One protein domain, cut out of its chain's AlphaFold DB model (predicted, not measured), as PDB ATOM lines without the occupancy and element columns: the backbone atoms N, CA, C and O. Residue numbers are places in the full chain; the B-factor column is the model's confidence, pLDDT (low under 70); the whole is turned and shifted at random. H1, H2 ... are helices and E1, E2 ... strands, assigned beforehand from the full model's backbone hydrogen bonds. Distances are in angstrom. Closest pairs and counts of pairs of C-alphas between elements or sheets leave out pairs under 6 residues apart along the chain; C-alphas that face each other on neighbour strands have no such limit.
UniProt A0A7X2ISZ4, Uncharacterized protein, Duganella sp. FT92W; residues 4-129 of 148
ATOM      1  N   ARG A   4     -21.427  23.067  10.354       92.50
ATOM      2  CA  ARG A   4     -20.153  23.241  11.071       92.50
ATOM      3  C   ARG A   4     -20.412  23.796  12.466       92.50
ATOM      4  O   ARG A   4     -21.286  24.643  12.631       92.50
ATOM      5  N   THR A   5     -19.633  23.359  13.447       93.94
ATOM      6  CA  THR A   5     -19.669  23.903  14.811       93.94
ATOM      7  C   THR A   5     -18.478  24.830  14.995       93.94
ATOM      8  O   THR A   5     -17.362  24.486  14.620       93.94
ATOM      9  N   ASP A   6     -18.724  26.033  15.499       94.06
ATOM     10  CA  ASP A   6     -17.688  27.028  15.761       94.06
ATOM     11  C   ASP A   6     -16.970  26.751  17.103       94.06
ATOM     12  O   ASP A   6     -17.353  25.856  17.864       94.06
ATOM     13  N   CYS A   7     -15.923  27.512  17.427       92.31
ATOM     14  CA  CYS A   7     -15.138  27.318  18.652       92.31
ATOM     15  C   CYS A   7     -15.915  27.610  19.947       92.31
ATOM     16  O   CYS A   7     -15.425  27.297  21.031       92.31
ATOM     17  N   ASN A   8     -17.097  28.221  19.848       91.88
ATOM     18  CA  ASN A   8     -17.983  28.534  20.967       91.88
ATOM     19  C   ASN A   8     -19.132  27.518  21.095       91.88
ATOM     20  O   ASN A   8     -19.999  27.684  21.953       91.88
ATOM     21  N   GLY A   9     -19.164  26.480  20.251       91.75
ATOM     22  CA  GLY A   9     -20.237  25.485  20.219       91.75
ATOM     23  C   GLY A   9     -21.464  25.911  19.410       91.75
ATOM     24  O   GLY A   9     -22.476  25.213  19.431       91.75
ATOM     25  N   VAL A  10     -21.402  27.031  18.683       91.62
ATOM     26  CA  VAL A  10     -22.497  27.496  17.828       91.62
ATOM     27  C   VAL A  10     -22.437  26.768  16.496       91.62
ATOM     28  O   VAL A  10     -21.449  26.831  15.765       91.62
ATOM     29  N   THR A  11     -23.529  26.102  16.146       93.94
ATOM     30  CA  THR A  11     -23.640  25.403  14.871       93.94
ATOM     31  C   THR A  11     -24.180  26.325  13.780       93.94
ATOM     32  O   THR A  11     -25.186  27.013  13.963       93.94
ATOM     33  N   VAL A  12     -23.518  26.340  12.624       92.31
ATOM     34  CA  VAL A  12     -23.861  27.183  11.475       92.31
ATOM     35  C   VAL A  12     -23.775  26.405  10.166       92.31
ATOM     36  O   VAL A  12     -22.976  25.482  10.018       92.31
ATOM     37  N   MET A  13     -24.593  26.805   9.194       92.94
ATOM     38  CA  MET A  13     -24.442  26.364   7.809       92.94
ATOM     39  C   MET A  13     -23.353  27.211   7.161       92.94
ATOM     40  O   MET A  13     -23.490  28.434   7.093       92.94
ATOM     41  N   LEU A  14     -22.266  26.574   6.731       90.50
ATOM     42  CA  LEU A  14     -21.105  27.269   6.184       90.50
ATOM     43  C   LEU A  14     -20.532  26.467   5.021       90.50
ATOM     44  O   LEU A  14     -20.136  25.317   5.201       90.50
ATOM     45  N   ASP A  15     -20.515  27.060   3.829       90.31
ATOM     46  CA  ASP A  15     -19.845  26.459   2.678       90.31
ATOM     47  C   ASP A  15     -18.330  26.475   2.853       90.31
ATOM     48  O   ASP A  15     -17.750  27.380   3.462       90.31
ATOM     49  N   ASP A  16     -17.690  25.462   2.276       87.88
ATOM     50  CA  ASP A  16     -16.245  25.437   2.161       87.88
ATOM     51  C   ASP A  16     -15.782  26.641   1.326       87.88
ATOM     52  O   ASP A  16     -16.410  27.053   0.345       87.88
ATOM     53  N   TRP A  17     -14.659  27.219   1.732       84.69
ATOM     54  CA  TRP A  17     -13.993  28.281   1.008       84.69
ATOM     55  C   TRP A  17     -13.672  27.804  -0.414       84.69
ATOM     56  O   TRP A  17     -13.063  26.740  -0.579       84.69
ATOM     57  N   PRO A  18     -14.058  28.578  -1.443       80.50
ATOM     58  CA  PRO A  18     -13.957  28.131  -2.821       80.50
ATOM     59  C   PRO A  18     -12.500  28.003  -3.288       80.50
ATOM     60  O   PRO A  18     -11.632  28.812  -2.947       80.50
ATOM     61  N   GLY A  19     -12.262  27.015  -4.154       74.75
ATOM     62  CA  GLY A  19     -10.987  26.791  -4.840       74.75
ATOM     63  C   GLY A  19     -10.035  25.817  -4.134       74.75
ATOM     64  O   GLY A  19     -10.225  25.442  -2.985       74.75
ATOM     65  N   GLY A  20      -8.982  25.409  -4.850       74.12
ATOM     66  CA  GLY A  20      -7.961  24.459  -4.375       74.12
ATOM     67  C   GLY A  20      -6.676  25.113  -3.859       74.12
ATOM     68  O   GLY A  20      -5.624  24.481  -3.848       74.12
ATOM     69  N   SER A  21      -6.715  26.400  -3.504       79.31
ATOM     70  CA  SER A  21      -5.522  27.106  -3.022       79.31
ATOM     71  C   SER A  21      -5.092  26.609  -1.637       79.31
ATOM     72  O   SER A  21      -5.925  26.178  -0.842       79.31
ATOM     73  N   TYR A  22      -3.808  26.763  -1.296       78.50
ATOM     74  CA  TYR A  22      -3.300  26.470   0.052       78.50
ATOM     75  C   TYR A  22      -4.122  27.167   1.148       78.50
ATOM     76  O   TYR A  22      -4.478  26.564   2.157       78.50
ATOM     77  N   LYS A  23      -4.519  28.424   0.913       81.00
ATOM     78  CA  LYS A  23      -5.364  29.182   1.840       81.00
ATOM     79  C   LYS A  23      -6.758  28.566   2.005       81.00
ATOM     80  O   LYS A  23      -7.250  28.498   3.127       81.00
ATOM     81  N   ALA A  24      -7.368  28.091   0.918       82.19
ATOM     82  CA  ALA A  24      -8.651  27.392   0.979       82.19
ATOM     83  C   ALA A  24      -8.534  26.084   1.778       82.19
ATOM     84  O   ALA A  24      -9.377  25.818   2.630       82.19
ATOM     85  N   ILE A  25      -7.449  25.320   1.596       83.19
ATOM     86  CA  ILE A  25      -7.178  24.097   2.372       83.19
ATOM     87  C   ILE A  25      -7.102  24.409   3.874       83.19
ATOM     88  O   ILE A  25      -7.792  23.768   4.668       83.19
ATOM     89  N   VAL A  26      -6.320  25.423   4.264       86.31
ATOM     90  CA  VAL A  26      -6.156  25.844   5.670       86.31
ATOM     91  C   VAL A  26      -7.487  26.286   6.283       86.31
ATOM     92  O   VAL A  26      -7.816  25.895   7.401       86.31
ATOM     93  N   ILE A  27      -8.277  27.074   5.552       90.12
ATOM     94  CA  ILE A  27      -9.566  27.574   6.042       90.12
ATOM     95  C   ILE A  27     -10.603  26.451   6.154       90.12
ATOM     96  O   ILE A  27     -11.248  26.313   7.192       90.12
ATOM     97  N   ASN A  28     -10.732  25.598   5.137       89.44
ATOM     98  CA  ASN A  28     -11.686  24.481   5.154       89.44
ATOM     99  C   ASN A  28     -11.356  23.476   6.255       89.44
ATOM    100  O   ASN A  28     -12.226  22.795   6.796       89.44
ATOM    101  N   ARG A  29     -10.080  23.386   6.614       86.62
ATOM    102  CA  ARG A  29      -9.635  22.637   7.776       86.62
ATOM    103  C   ARG A  29     -10.007  23.322   9.089       86.62
ATOM    104  O   ARG A  29     -10.504  22.661   9.992       86.62
ATOM    105  N   ALA A  30      -9.836  24.637   9.191       89.81
ATOM    106  CA  ALA A  30     -10.298  25.388  10.355       89.81
ATOM    107  C   ALA A  30     -11.813  25.222  10.581       89.81
ATOM    108  O   ALA A  30     -12.241  25.101  11.726       89.81
ATOM    109  N   TYR A  31     -12.614  25.132   9.514       91.50
ATOM    110  CA  TYR A  31     -14.045  24.816   9.610       91.50
ATOM    111  C   TYR A  31     -14.318  23.418  10.169       91.50
ATOM    112  O   TYR A  31     -15.214  23.259  10.995       91.50
ATOM    113  N   ARG A  32     -13.548  22.409   9.748       88.19
ATOM    114  CA  ARG A  32     -13.652  21.033  10.263       88.19
ATOM    115  C   ARG A  32     -13.240  20.924  11.731       88.19
ATOM    116  O   ARG A  32     -13.920  20.268  12.509       88.19
ATOM    117  N   ASN A  33     -12.201  21.653  12.122       86.25
ATOM    118  CA  ASN A  33     -11.627  21.611  13.467       86.25
ATOM    119  C   ASN A  33     -12.281  22.582  14.462       86.25
ATOM    120  O   ASN A  33     -11.725  22.816  15.533       86.25
ATOM    121  N   SER A  34     -13.424  23.185  14.122       91.44
ATOM    122  CA  SER A  34     -14.091  24.192  14.964       91.44
ATOM    123  C   SER A  34     -13.174  25.370  15.348       91.44
ATOM    124  O   SER A  34     -13.279  25.925  16.435       91.44
ATOM    125  N   GLN A  35     -12.245  25.773  14.469       91.88
ATOM    126  CA  GLN A  35     -11.287  26.874  14.686       91.88
ATOM    127  C   GLN A  35     -11.747  28.191  14.051       91.88
ATOM    128  O   GLN A  35     -10.959  28.965  13.498       91.88
ATOM    129  N   PHE A  36     -13.040  28.453  14.110       95.19
ATOM    130  CA  PHE A  36     -13.640  29.689  13.641       95.19
ATOM    131  C   PHE A  36     -14.696  30.139  14.642       95.19
ATOM    132  O   PHE A  36     -15.143  29.350  15.465       95.19
ATOM    133  N   ALA A  37     -15.080  31.402  14.569       95.00
ATOM    134  CA  ALA A  37     -16.213  31.951  15.287       95.00
ATOM    135  C   ALA A  37     -17.032  32.787  14.316       95.00
ATOM    136  O   ALA A  37     -16.483  33.431  13.411       95.00
ATOM    137  N   VAL A  38     -18.343  32.797  14.516       92.94
ATOM    138  CA  VAL A  38     -19.216  33.691  13.765       92.94
ATOM    139  C   VAL A  38     -19.573  34.877  14.642       92.94
ATOM    140  O   VAL A  38     -20.240  34.728  15.661       92.94
ATOM    141  N   VAL A  39     -19.101  36.054  14.248       91.69
ATOM    142  CA  VAL A  39     -19.242  37.300  15.005       91.69
ATOM    143  C   VAL A  39     -20.072  38.301  14.215       91.69
ATOM    144  O   VAL A  39     -20.060  38.296  12.985       91.69
ATOM    145  N   ASP A  40     -20.795  39.163  14.917       90.81
ATOM    146  CA  ASP A  40     -21.476  40.296  14.300       90.81
ATOM    147  C   ASP A  40     -20.577  41.533  14.399       90.81
ATOM    148  O   ASP A  40     -20.200  41.957  15.494       90.81
ATOM    149  N   ILE A  41     -20.180  42.077  13.250       85.81
ATOM    150  CA  ILE A  41     -19.375  43.292  13.157       85.81
ATOM    151  C   ILE A  41     -20.221  44.323  12.420       85.81
ATOM    152  O   ILE A  41     -20.467  44.189  11.223       85.81
ATOM    153  N   LEU A  42     -20.655  45.364  13.136       88.56
ATOM    154  CA  LEU A  42     -21.457  46.465  12.583       88.56
ATOM    155  C   LEU A  42     -22.763  46.000  11.898       88.56
ATOM    156  O   LEU A  42     -23.155  46.552  10.873       88.56
ATOM    157  N   GLY A  43     -23.431  44.977  12.440       88.94
ATOM    158  CA  GLY A  43     -24.664  44.412  11.877       88.94
ATOM    159  C   GLY A  43     -24.423  43.433  10.723       88.94
ATOM    160  O   GLY A  43     -25.378  42.967  10.101       88.94
ATOM    161  N   THR A  44     -23.159  43.132  10.407       89.69
ATOM    162  CA  THR A  44     -22.777  42.158   9.385       89.69
ATOM    163  C   THR A  44     -22.171  40.921  10.032       89.69
ATOM    164  O   THR A  44     -21.089  40.954  10.629       89.69
ATOM    165  N   ARG A  45     -22.842  39.787   9.830       88.06
ATOM    166  CA  ARG A  45     -22.356  38.478  10.258       88.06
ATOM    167  C   ARG A  45     -21.090  38.109   9.486       88.06
ATOM    168  O   ARG A  45     -21.124  37.924   8.274       88.06
ATOM    169  N   SER A  46     -19.984  37.986  10.205       90.94
ATOM    170  CA  SER A  46     -18.653  37.727   9.662       90.94
ATOM    171  C   SER A  46     -18.045  36.478  10.290       90.94
ATOM    172  O   SER A  46     -18.234  36.200  11.474       90.94
ATOM    173  N   VAL A  47     -17.282  35.726   9.498       92.94
ATOM    174  CA  VAL A  47     -16.506  34.584   9.989       92.94
ATOM    175  C   VAL A  47     -15.096  35.056  10.320       92.94
ATOM    176  O   VAL A  47     -14.395  35.608   9.469       92.94
ATOM    177  N   VAL A  48     -14.681  34.827  11.561       95.31
ATOM    178  CA  VAL A  48     -13.307  35.034  12.026       95.31
ATOM    179  C   VAL A  48     -12.707  33.700  12.440       95.31
ATOM    180  O   VAL A  48     -13.417  32.746  12.741       95.31
ATOM    181  N   PHE A  49     -11.386  33.622  12.454       95.62
ATOM    182  CA  PHE A  49     -10.649  32.386  12.664       95.62
ATOM    183  C   PHE A  49      -9.879  32.432  13.970       95.62
ATOM    184  O   PHE A  49      -9.290  33.457  14.305       95.62
ATOM    185  N   GLN A  50      -9.853  31.325  14.703       94.44
ATOM    186  CA  GLN A  50      -9.082  31.218  15.932       94.44
ATOM    187  C   GLN A  50      -7.694  30.656  15.621       94.44
ATOM    188  O   GLN A  50      -7.556  29.502  15.216       94.44
ATOM    189  N   CYS A  51      -6.650  31.450  15.861       91.25
ATOM    190  CA  CYS A  51      -5.270  30.984  15.734       91.25
ATOM    191  C   CYS A  51      -5.026  29.764  16.637       91.25
ATOM    192  O   CYS A  51      -5.266  29.829  17.845       91.25
ATOM    193  N   TYR A  52      -4.486  28.676  16.079       88.69
ATOM    194  CA  TYR A  52      -4.184  27.443  16.810       88.69
ATOM    195  C   TYR A  52      -3.278  27.694  18.024       88.69
ATOM    196  O   TYR A  52      -3.512  27.132  19.095       88.69
ATOM    197  N   TRP A  53      -2.299  28.592  17.884       85.50
ATOM    198  CA  TRP A  53      -1.260  28.833  18.884       85.50
ATOM    199  C   TRP A  53      -1.671  29.797  19.997       85.50
ATOM    200  O   TRP A  53      -1.546  29.475  21.176       85.50
ATOM    201  N   CYS A  54      -2.122  31.003  19.641       87.06
ATOM    202  CA  CYS A  54      -2.394  32.071  20.610       87.06
ATOM    203  C   CYS A  54      -3.879  32.266  20.917       87.06
ATOM    204  O   CYS A  54      -4.215  33.119  21.731       87.06
ATOM    205  N   LYS A  55      -4.760  31.514  20.245       91.25
ATOM    206  CA  LYS A  55      -6.222  31.577  20.385       91.25
ATOM    207  C   LYS A  55      -6.850  32.945  20.074       91.25
ATOM    208  O   LYS A  55      -8.048  33.119  20.265       91.25
ATOM    209  N   LYS A  56      -6.077  33.903  19.542       91.88
ATOM    210  CA  LYS A  56      -6.601  35.181  19.040       91.88
ATOM    211  C   LYS A  56      -7.524  34.938  17.846       91.88
ATOM    212  O   LYS A  56      -7.214  34.105  16.990       91.88
ATOM    213  N   LEU A  57      -8.606  35.711  17.781       92.94
ATOM    214  CA  LEU A  57      -9.478  35.768  16.615       92.94
ATOM    215  C   LEU A  57      -8.872  36.702  15.566       92.94
ATOM    216  O   LEU A  57      -8.480  37.826  15.879       92.94
ATOM    217  N   ILE A  58      -8.784  36.228  14.329       93.56
ATOM    218  CA  ILE A  58      -8.228  36.959  13.192       93.56
ATOM    219  C   ILE A  58      -9.192  36.902  12.011       93.56
ATOM    220  O   ILE A  58      -9.876  35.904  11.790       93.56
ATOM    221  N   GLY A  59      -9.243  37.977  11.229       91.50
ATOM    222  CA  GLY A  59      -9.968  37.968   9.961       91.50
ATOM    223  C   GLY A  59      -9.280  37.073   8.930       91.50
ATOM    224  O   GLY A  59      -8.089  36.775   9.042       91.50
ATOM    225  N   SER A  60     -10.007  36.704   7.876       88.75
ATOM    226  CA  SER A  60      -9.489  35.883   6.769       88.75
ATOM    227  C   SER A  60      -8.206  36.439   6.130       88.75
ATOM    228  O   SER A  60      -7.395  35.678   5.606       88.75
ATOM    229  N   ALA A  61      -7.986  37.756   6.179       87.25
ATOM    230  CA  ALA A  61      -6.771  38.401   5.687       87.25
ATOM    231  C   ALA A  61      -5.506  37.994   6.467       87.25
ATOM    232  O   ALA A  61      -4.452  37.871   5.855       87.25
ATOM    233  N   GLY A  62      -5.617  37.737   7.775       84.81
ATOM    234  CA  GLY A  62      -4.493  37.362   8.644       84.81
ATOM    235  C   GLY A  62      -4.287  35.854   8.810       84.81
ATOM    236  O   GLY A  62      -3.483  35.445   9.645       84.81
ATOM    237  N   VAL A  63      -5.048  35.036   8.072       88.62
ATOM    238  CA  VAL A  63      -4.966  33.572   8.117       88.62
ATOM    239  C   VAL A  63      -3.751  33.077   7.348       88.62
ATOM    240  O   VAL A  63      -3.632  33.316   6.143       88.62
ATOM    241  N   GLU A  64      -2.926  32.297   8.035       88.19
ATOM    242  CA  GLU A  64      -1.787  31.583   7.473       88.19
ATOM    243  C   GLU A  64      -1.836  30.100   7.870       88.19
ATOM    244  O   GLU A  64      -2.391  29.732   8.909       88.19
ATOM    245  N   GLY A  65      -1.262  29.234   7.036       84.12
ATOM    246  CA  GLY A  65      -1.115  27.809   7.340       84.12
ATOM    247  C   GLY A  65       0.251  27.523   7.944       84.12
ATOM    248  O   GLY A  65       1.257  27.963   7.387       84.12
ATOM    249  N   ASP A  66       0.281  26.780   9.043       81.25
ATOM    250  CA  ASP A  66       1.501  26.389   9.750       81.25
ATOM    251  C   ASP A  66       1.525  24.877   9.997       81.25
ATOM    252  O   ASP A  66       0.471  24.242  10.003       81.25
ATOM    253  N   HIS A  67       2.717  24.307  10.188       79.38
ATOM    254  CA  HIS A  67       2.893  22.879  10.441       79.38
ATOM    255  C   HIS A  67       3.301  22.629  11.898       79.38
ATOM    256  O   HIS A  67       4.297  23.180  12.371       79.38
ATOM    257  N   VAL A  68       2.556  21.782  12.615       72.31
ATOM    258  CA  VAL A  68       2.841  21.406  14.014       72.31
ATOM    259  C   VAL A  68       4.229  20.758  14.123       72.31
ATOM    260  O   VAL A  68       5.041  21.121  14.979       72.31
ATOM    261  N   VAL A  69       4.519  19.834  13.213       70.62
ATOM    262  CA  VAL A  69       5.817  19.225  12.931       70.62
ATOM    263  C   VAL A  69       6.461  19.991  11.782       70.62
ATOM    264  O   VAL A  69       5.925  20.075  10.677       70.62
ATOM    265  N   LYS A  70       7.650  20.546  12.026       69.62
ATOM    266  CA  LYS A  70       8.327  21.374  11.023       69.62
ATOM    267  C   LYS A  70       8.609  20.591   9.749       69.62
ATOM    268  O   LYS A  70       9.196  19.515   9.808       69.62
ATOM    269  N   GLN A  71       8.344  21.220   8.608       63.44
ATOM    270  CA  GLN A  71       8.681  20.692   7.281       63.44
ATOM    271  C   GLN A  71      10.168  20.339   7.111       63.44
ATOM    272  O   GLN A  71      10.511  19.451   6.336       63.44
ATOM    273  N   GLU A  72      11.059  21.002   7.855       62.38
ATOM    274  CA  GLU A  72      12.497  20.693   7.895       62.38
ATOM    275  C   GLU A  72      12.776  19.244   8.331       62.38
ATOM    276  O   GLU A  72      13.731  18.637   7.851       62.38
ATOM    277  N   LEU A  73      11.929  18.667   9.193       63.66
ATOM    278  CA  LEU A  73      12.077  17.289   9.664       63.66
ATOM    279  C   LEU A  73      11.790  16.272   8.557       63.66
ATOM    280  O   LEU A  73      12.494  15.273   8.467       63.66
ATOM    281  N   GLY A  74      10.864  16.580   7.643       60.19
ATOM    282  CA  GLY A  74      10.616  15.774   6.444       60.19
ATOM    283  C   GLY A  74      11.788  15.736   5.460       60.19
ATOM    284  O   GLY A  74      11.856  14.846   4.620       60.19
ATOM    285  N   LYS A  75      12.729  16.683   5.568       70.00
ATOM    286  CA  LYS A  75      13.963  16.742   4.766       70.00
ATOM    287  C   LYS A  75      15.195  16.266   5.545       70.00
ATOM    288  O   LYS A  75      16.317  16.421   5.066       70.00
ATOM    289  N   SER A  76      15.002  15.744   6.756       71.75
ATOM    290  CA  SER A  76      16.090  15.271   7.607       71.75
ATOM    291  C   SER A  76      16.762  14.038   7.007       71.75
ATOM    292  O   SER A  76      16.099  13.157   6.468       71.75
ATOM    293  N   ALA A  77      18.085  13.939   7.158       75.44
ATOM    294  CA  ALA A  77      18.830  12.721   6.834       75.44
ATOM    295  C   ALA A  77      18.548  11.572   7.827       75.44
ATOM    296  O   ALA A  77      18.899  10.424   7.564       75.44
ATOM    297  N   SER A  78      17.921  11.873   8.970       80.75
ATOM    298  CA  SER A  78      17.420  10.865   9.906       80.75
ATOM    299  C   SER A  78      16.093  10.304   9.400       80.75
ATOM    300  O   SER A  78      15.105  11.032   9.284       80.75
ATOM    301  N   SER A  79      16.068   8.995   9.148       75.88
ATOM    302  CA  SER A  79      14.876   8.258   8.718       75.88
ATOM    303  C   SER A  79      13.729   8.346   9.728       75.88
ATOM    304  O   SER A  79      12.578   8.427   9.318       75.88
ATOM    305  N   GLU A  80      14.026   8.392  11.028       72.62
ATOM    306  CA  GLU A  80      13.022   8.544  12.089       72.62
ATOM    307  C   GLU A  80      12.338   9.918  12.037       72.62
ATOM    308  O   GLU A  80      11.115  10.012  12.114       72.62
ATOM    309  N   LEU A  81      13.113  10.993  11.853       67.38
ATOM    310  CA  LEU A  81      12.573  12.354  11.761       67.38
ATOM    311  C   LEU A  81      11.784  12.579  10.466       67.38
ATOM    312  O   LEU A  81      10.756  13.259  10.488       67.38
ATOM    313  N   ALA A  82      12.237  11.985   9.360       68.81
ATOM    314  CA  ALA A  82      11.496  11.997   8.106       68.81
ATOM    315  C   ALA A  82      10.183  11.202   8.225       68.81
ATOM    316  O   ALA A  82       9.139  11.698   7.805       68.81
ATOM    317  N   ALA A  83      10.210  10.028   8.869       68.12
ATOM    318  CA  ALA A  83       9.026   9.204   9.105       68.12
ATOM    319  C   ALA A  83       7.988   9.907   9.991       68.12
ATOM    320  O   ALA A  83       6.810   9.871   9.657       68.12
ATOM    321  N   LEU A  84       8.410  10.613  11.046       67.25
ATOM    322  CA  LEU A  84       7.526  11.434  11.890       67.25
ATOM    323  C   LEU A  84       6.787  12.512  11.089       67.25
ATOM    324  O   LEU A  84       5.600  12.743  11.301       67.25
ATOM    325  N   PHE A  85       7.480  13.183  10.166       67.94
ATOM    326  CA  PHE A  85       6.842  14.164   9.293       67.94
ATOM    327  C   PHE A  85       5.891  13.492   8.298       67.94
ATOM    328  O   PHE A  85       4.771  13.955   8.122       67.94
ATOM    329  N   THR A  86       6.298  12.381   7.680       69.44
ATOM    330  CA  THR A  86       5.426  11.621   6.777       69.44
ATOM    331  C   THR A  86       4.193  11.087   7.498       69.44
ATOM    332  O   THR A  86       3.118  11.160   6.926       69.44
ATOM    333  N   GLU A  87       4.297  10.610   8.736       67.94
ATOM    334  CA  GLU A  87       3.157  10.196   9.567       67.94
ATOM    335  C   GLU A  87       2.234  11.378   9.886       67.94
ATOM    336  O   GLU A  87       1.015  11.253   9.825       67.94
ATOM    337  N   ALA A  88       2.804  12.551  10.165       65.44
ATOM    338  CA  ALA A  88       2.033  13.766  10.404       65.44
ATOM    339  C   ALA A  88       1.283  14.258   9.148       65.44
ATOM    340  O   ALA A  88       0.186  14.816   9.243       65.44
ATOM    341  N   GLU A  89       1.875  14.033   7.973       68.56
ATOM    342  CA  GLU A  89       1.325  14.373   6.658       68.56
ATOM    343  C   GLU A  89       0.474  13.263   6.032       68.56
ATOM    344  O   GLU A  89      -0.262  13.541   5.090       68.56
ATOM    345  N   THR A  90       0.559  12.007   6.477       63.00
ATOM    346  CA  THR A  90      -0.180  10.914   5.835       63.00
ATOM    347  C   THR A  90      -1.594  10.843   6.373       63.00
ATOM    348  O   THR A  90      -1.855  10.617   7.551       63.00
ATOM    349  N   ASP A  91      -2.512  11.040   5.438       51.81
ATOM    350  CA  ASP A  91      -3.944  10.875   5.588       51.81
ATOM    351  C   ASP A  91      -4.233   9.393   5.874       51.81
ATOM    352  O   ASP A  91      -4.185   8.541   4.979       51.81
ATOM    353  N   ARG A  92      -4.502   9.042   7.136       49.78
ATOM    354  CA  ARG A  92      -5.192   7.782   7.425       49.78
ATOM    355  C   ARG A  92      -6.637   7.975   6.993       49.78
ATOM    356  O   ARG A  92      -7.469   8.372   7.794       49.78
ATOM    357  N   ALA A  93      -6.878   7.734   5.705       40.50
ATOM    358  CA  ALA A  93      -8.177   7.605   5.049       40.50
ATOM    359  C   ALA A  93      -9.350   8.234   5.830       40.50
ATOM    360  O   ALA A  93     -10.148   7.519   6.438       40.50
ATOM    361  N   GLY A  94      -9.450   9.566   5.796       51.25
ATOM    362  CA  GLY A  94     -10.579  10.302   6.374       51.25
ATOM    363  C   GLY A  94     -10.278  11.064   7.665       51.25
ATOM    364  O   GLY A  94     -11.176  11.734   8.177       51.25
ATOM    365  N   GLU A  95      -9.044  11.017   8.168       51.94
ATOM    366  CA  GLU A  95      -8.594  11.824   9.303       51.94
ATOM    367  C   GLU A  95      -7.722  12.992   8.823       51.94
ATOM    368  O   GLU A  95      -6.638  12.819   8.269       51.94
ATOM    369  N   ASP A  96      -8.216  14.215   9.039       55.97
ATOM    370  CA  ASP A  96      -7.580  15.463   8.618       55.97
ATOM    371  C   ASP A  96      -6.074  15.496   8.983       55.97
ATOM    372  O   ASP A  96      -5.743  15.457  10.164       55.97
ATOM    373  N   HIS A  97      -5.155  15.722   8.021       62.69
ATOM    374  CA  HIS A  97      -3.677  15.827   8.202       62.69
ATOM    375  C   HIS A  97      -3.207  16.664   9.415       62.69
ATOM    376  O   HIS A  97      -2.965  17.863   9.260       62.69
ATOM    377  N   TRP A  98      -3.147  16.116  10.631       68.25
ATOM    378  CA  TRP A  98      -3.076  16.902  11.881       68.25
ATOM    379  C   TRP A  98      -1.893  17.874  11.946       68.25
ATOM    380  O   TRP A  98      -1.903  18.809  12.748       68.25
ATOM    381  N   ASN A  99      -0.909  17.686  11.068       73.69
ATOM    382  CA  ASN A  99       0.215  18.576  10.915       73.69
ATOM    383  C   ASN A  99      -0.148  19.990  10.450       73.69
ATOM    384  O   ASN A  99       0.460  20.929  10.939       73.69
ATOM    385  N   LEU A 100      -1.123  20.187   9.557       78.25
ATOM    386  CA  LEU A 100      -1.456  21.522   9.040       78.25
ATOM    387  C   LEU A 100      -2.473  22.227   9.952       78.25
ATOM    388  O   LEU A 100      -3.568  21.723  10.177       78.25
ATOM    389  N   VAL A 101      -2.168  23.424  10.448       83.69
ATOM    390  CA  VAL A 101      -3.054  24.194  11.339       83.69
ATOM    391  C   VAL A 101      -3.179  25.652  10.911       83.69
ATOM    392  O   VAL A 101      -2.293  26.217  10.267       83.69
ATOM    393  N   LEU A 102      -4.289  26.290  11.293       90.12
ATOM    394  CA  LEU A 102      -4.485  27.723  11.089       90.12
ATOM    395  C   LEU A 102      -3.704  28.532  12.129       90.12
ATOM    396  O   LEU A 102      -3.828  28.319  13.335       90.12
ATOM    397  N   SER A 103      -2.953  29.524  11.667       89.19
ATOM    398  CA  SER A 103      -2.130  30.415  12.484       89.19
ATOM    399  C   SER A 103      -2.348  31.878  12.088       89.19
ATOM    400  O   SER A 103      -2.760  32.174  10.968       89.19
ATOM    401  N   CYS A 104      -2.103  32.805  13.016       89.38
ATOM    402  CA  CYS A 104      -1.998  34.225  12.685       89.38
ATOM    403  C   CYS A 104      -0.577  34.568  12.229       89.38
ATOM    404  O   CYS A 104       0.374  33.927  12.682       89.38
ATOM    405  N   SER A 105      -0.423  35.636  11.444       86.19
ATOM    406  CA  SER A 105       0.883  36.131  10.975       86.19
ATOM    407  C   SER A 105       1.907  36.349  12.096       86.19
ATOM    408  O   SER A 105       3.095  36.108  11.918       86.19
ATOM    409  N   GLU A 106       1.470  36.747  13.297       84.56
ATOM    410  CA  GLU A 106       2.359  36.892  14.461       84.56
ATOM    411  C   GLU A 106       2.865  35.554  15.020       84.56
ATOM    412  O   GLU A 106       3.941  35.496  15.612       84.56
ATOM    413  N   CYS A 107       2.090  34.477  14.918       80.38
ATOM    414  CA  CYS A 107       2.520  33.157  15.383       80.38
ATOM    415  C   CYS A 107       3.281  32.412  14.290       80.38
ATOM    416  O   CYS A 107       4.254  31.737  14.588       80.38
ATOM    417  N   ASN A 108       2.880  32.581  13.038       80.06
ATOM    418  CA  ASN A 108       3.548  31.968  11.905       80.06
ATOM    419  C   ASN A 108       4.875  32.681  11.599       80.06
ATOM    420  O   ASN A 108       5.951  32.135  11.833       80.06
ATOM    421  N   GLY A 109       4.810  33.960  11.214       66.81
ATOM    422  CA  GLY A 109       5.985  34.781  10.920       66.81
ATOM    423  C   GLY A 109       6.754  35.200  12.167       66.81
ATOM    424  O   GLY A 109       7.964  35.417  12.120       66.81
ATOM    425  N   GLY A 110       6.069  35.297  13.306       51.56
ATOM    426  CA  GLY A 110       6.731  35.716  14.522       51.56
ATOM    427  C   GLY A 110       7.466  34.593  15.248       51.56
ATOM    428  O   GLY A 110       8.410  34.970  15.928       51.56
ATOM    429  N   SER A 111       7.141  33.291  15.068       55.50
ATOM    430  CA  SER A 111       7.866  32.057  15.499       55.50
ATOM    431  C   SER A 111       6.996  31.021  16.301       55.50
ATOM    432  O   SER A 111       5.901  31.297  16.771       55.50
ATOM    433  N   ARG A 112       7.402  29.802  16.678       50.84
ATOM    434  CA  ARG A 112       8.507  29.591  17.632       50.84
ATOM    435  C   ARG A 112       8.637  30.756  18.683       50.84
ATOM    436  O   ARG A 112       9.695  30.890  19.282       50.84
ATOM    437  N   ASN A 113       7.589  31.589  18.893       44.50
ATOM    438  CA  ASN A 113       7.594  33.021  19.269       44.50
ATOM    439  C   ASN A 113       7.490  33.197  20.750       44.50
ATOM    440  O   ASN A 113       6.403  33.312  21.303       44.50
ATOM    441  N   LYS A 114       8.597  33.161  21.472       43.34
ATOM    442  CA  LYS A 114      10.004  33.323  21.106       43.34
ATOM    443  C   LYS A 114      10.788  32.141  21.734       43.34
ATOM    444  O   LYS A 114      10.200  31.229  22.312       43.34
ATOM    445  N   HIS A 115      12.076  32.302  21.965       43.06
ATOM    446  CA  HIS A 115      12.479  32.362  23.376       43.06
ATOM    447  C   HIS A 115      11.526  33.322  24.153       43.06
ATOM    448  O   HIS A 115      11.874  34.490  24.297       43.06
ATOM    449  N   LYS A 116      10.245  32.952  24.408       44.53
ATOM    450  CA  LYS A 116       9.063  33.851  24.586       44.53
ATOM    451  C   LYS A 116       9.397  35.139  25.370       44.53
ATOM    452  O   LYS A 116       9.476  35.082  26.573       44.53
ATOM    453  N   MET A 117       9.525  36.304  24.715       42.31
ATOM    454  CA  MET A 117       9.828  37.625  25.310       42.31
ATOM    455  C   MET A 117      11.281  37.790  25.784       42.31
ATOM    456  O   MET A 117      11.508  37.945  26.971       42.31
ATOM    457  N   MET A 118      12.262  37.904  24.880       35.34
ATOM    458  CA  MET A 118      13.474  38.662  25.226       35.34
ATOM    459  C   MET A 118      13.296  40.116  24.794       35.34
ATOM    460  O   MET A 118      13.423  40.463  23.622       35.34
ATOM    461  N   LEU A 119      12.931  40.962  25.758       45.53
ATOM    462  CA  LEU A 119      13.069  42.414  25.639       45.53
ATOM    463  C   LEU A 119      14.567  42.749  25.545       45.53
ATOM    464  O   LEU A 119      15.382  42.003  26.090       45.53
ATOM    465  N   ARG A 120      14.941  43.861  24.892       40.47
ATOM    466  CA  ARG A 120      16.350  44.299  24.707       40.47
ATOM    467  C   ARG A 120      17.197  44.282  25.997       40.47
ATOM    468  O   ARG A 120      18.401  44.099  25.919       40.47
ATOM    469  N   SER A 121      16.579  44.379  27.174       41.81
ATOM    470  CA  SER A 121      17.214  44.240  28.495       41.81
ATOM    471  C   SER A 121      17.711  42.826  28.850       41.81
ATOM    472  O   SER A 121      18.409  42.657  29.845       41.81
ATOM    473  N   SER A 122      17.360  41.807  28.062       41.88
ATOM    474  CA  SER A 122      17.677  40.394  28.333       41.88
ATOM    475  C   SER A 122      19.035  39.966  27.760       41.88
ATOM    476  O   SER A 122      19.509  38.870  28.052       41.88
ATOM    477  N   PHE A 123      19.685  40.818  26.956       41.94
ATOM    478  CA  PHE A 123      21.043  40.577  26.473       41.94
ATOM    479  C   PHE A 123      22.056  41.093  27.499       41.94
ATOM    480  O   PHE A 123      22.128  42.293  27.761       41.94
ATOM    481  N   ALA A 124      22.892  40.200  28.036       46.38
ATOM    482  CA  ALA A 124      23.960  40.559  28.976       46.38
ATOM    483  C   ALA A 124      24.856  41.702  28.448       46.38
ATOM    484  O   ALA A 124      25.208  42.609  29.193       46.38
ATOM    485  N   LYS A 125      25.119  41.729  27.131       45.50
ATOM    486  CA  LYS A 125      25.885  42.794  26.459       45.50
ATOM    487  C   LYS A 125      25.240  44.188  26.506       45.50
ATOM    488  O   LYS A 125      25.974  45.171  26.424       45.50
ATOM    489  N   ASP A 126      23.916  44.275  26.613       48.03
ATOM    490  CA  ASP A 126      23.183  45.549  26.650       48.03
ATOM    491  C   ASP A 126      22.927  46.017  28.091       48.03
ATOM    492  O   ASP A 126      22.909  47.222  28.346       48.03
ATOM    493  N   ARG A 127      22.830  45.084  29.051       48.34
ATOM    494  CA  ARG A 127      22.742  45.388  30.490       48.34
ATOM    495  C   ARG A 127      23.995  46.108  31.002       48.34
ATOM    496  O   ARG A 127      23.882  47.073  31.749       48.34
ATOM    497  N   ASP A 128      25.168  45.707  30.518       52.25
ATOM    498  CA  ASP A 128      26.457  46.278  30.942       52.25
ATOM    499  C   ASP A 128      26.784  47.627  30.263       52.25
ATOM    500  O   ASP A 128      27.767  48.285  30.607       52.25
ATOM    501  N   LYS A 129      25.962  48.073  29.299       52.16
ATOM    502  CA  LYS A 129      26.124  49.360  28.595       52.16
ATOM    503  C   LYS A 129      25.185  50.472  29.075       52.16
ATOM    504  O   LYS A 129      25.396  51.613  28.673       52.16
TER     505      LYS A 129
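Overview. This is residues 4 to 129 of the 148 residues of an uncharacterized protein of Duganella sp. FT92W (UniProt A0A7X2ISZ4). A small ribbon of two strands, E4 and E5, makes the middle of the domain; helix H1 packs over it with residues 22 to 30, and the hairpin of E2 and E3 reaches away from it. Helices H2 and H3 form a small head on the chain between E4 and E5, and a tail, residues 114 to 129, sticks out at the end of the printed part. The printed part has 126 residues with five named helices and five named strands, in the order E1 H1 E2 E3 E4 H2 H3 E5 H4 H5; the class is mixed, helices and strands, with under half of the residues in named elements. Two sheets of two strands, E2 - E3 and E4 - E5, are both antiparallel. The whole is loose, with a radius of gyration of the C-alphas of 18.1 A, and flat, spanning 58 by 45 by 24 A.

Arrangement. Start at residues 4 to 5, which pair antiparallel with residues 11 to 12 of E1, residues 11 to 13; E1 pairs with no named strand. Next look at H1, residues 22 to 32: the closest C-alphas to E5, residues 100 to 104, are those of Val 26 and Leu 102, 6.0 A apart. To E4, residues 63 to 67, they are those of Val 26 and Gly 65, 5.7 A apart. The hairpin of E2, residues 36 to 41, and E3, residues 44 to 50, is antiparallel at 146 degrees, with N 37 and O 48 within hydrogen-bond range at 2.8 A. The closest C-alphas of E3 and E5 are those of Gln 50 and Leu 102, 7.5 A apart. E4 and E5 are antiparallel at 136 degrees, with N 66 and O 101 at 2.9 A. H2, residues 71 to 74, and H3, residues 79 to 89, touch, closest at the C-alphas of Gly 74 and Ala 82, 4.2 A apart. H1 and H3 are apart. Every O i to N i+4 pair is within hydrogen-bond range in H1 and H3; H2, H4, residues 105 to 108, and H5, residues 124 to 127, are too short for such a pair.

Along the chain. Find C-alpha 11, where E1 begins, at (-23.640, 25.403, 14.871). H1 starts at C-alpha 22, (-3.300, 26.470, 0.052), and runs 15.5 A. E2 measures 14.8 A, E3 18.7 A, E4 13.5 A, H3 15.0 A and E5 13.2 A. H5 ends at C-alpha 127, (22.742, 45.388, 30.490).

Size, cuts and confidence. The C-alphas farthest apart, of Met 13 and Asp 128, are 59.3 A apart. The printed part has no cut; E3 to E4 and H4 to H5 are long links. Mean pLDDT of the printed part is 75.5, and it is under 70 in residues 70 to 74, 81 to 98 and 109 to 129.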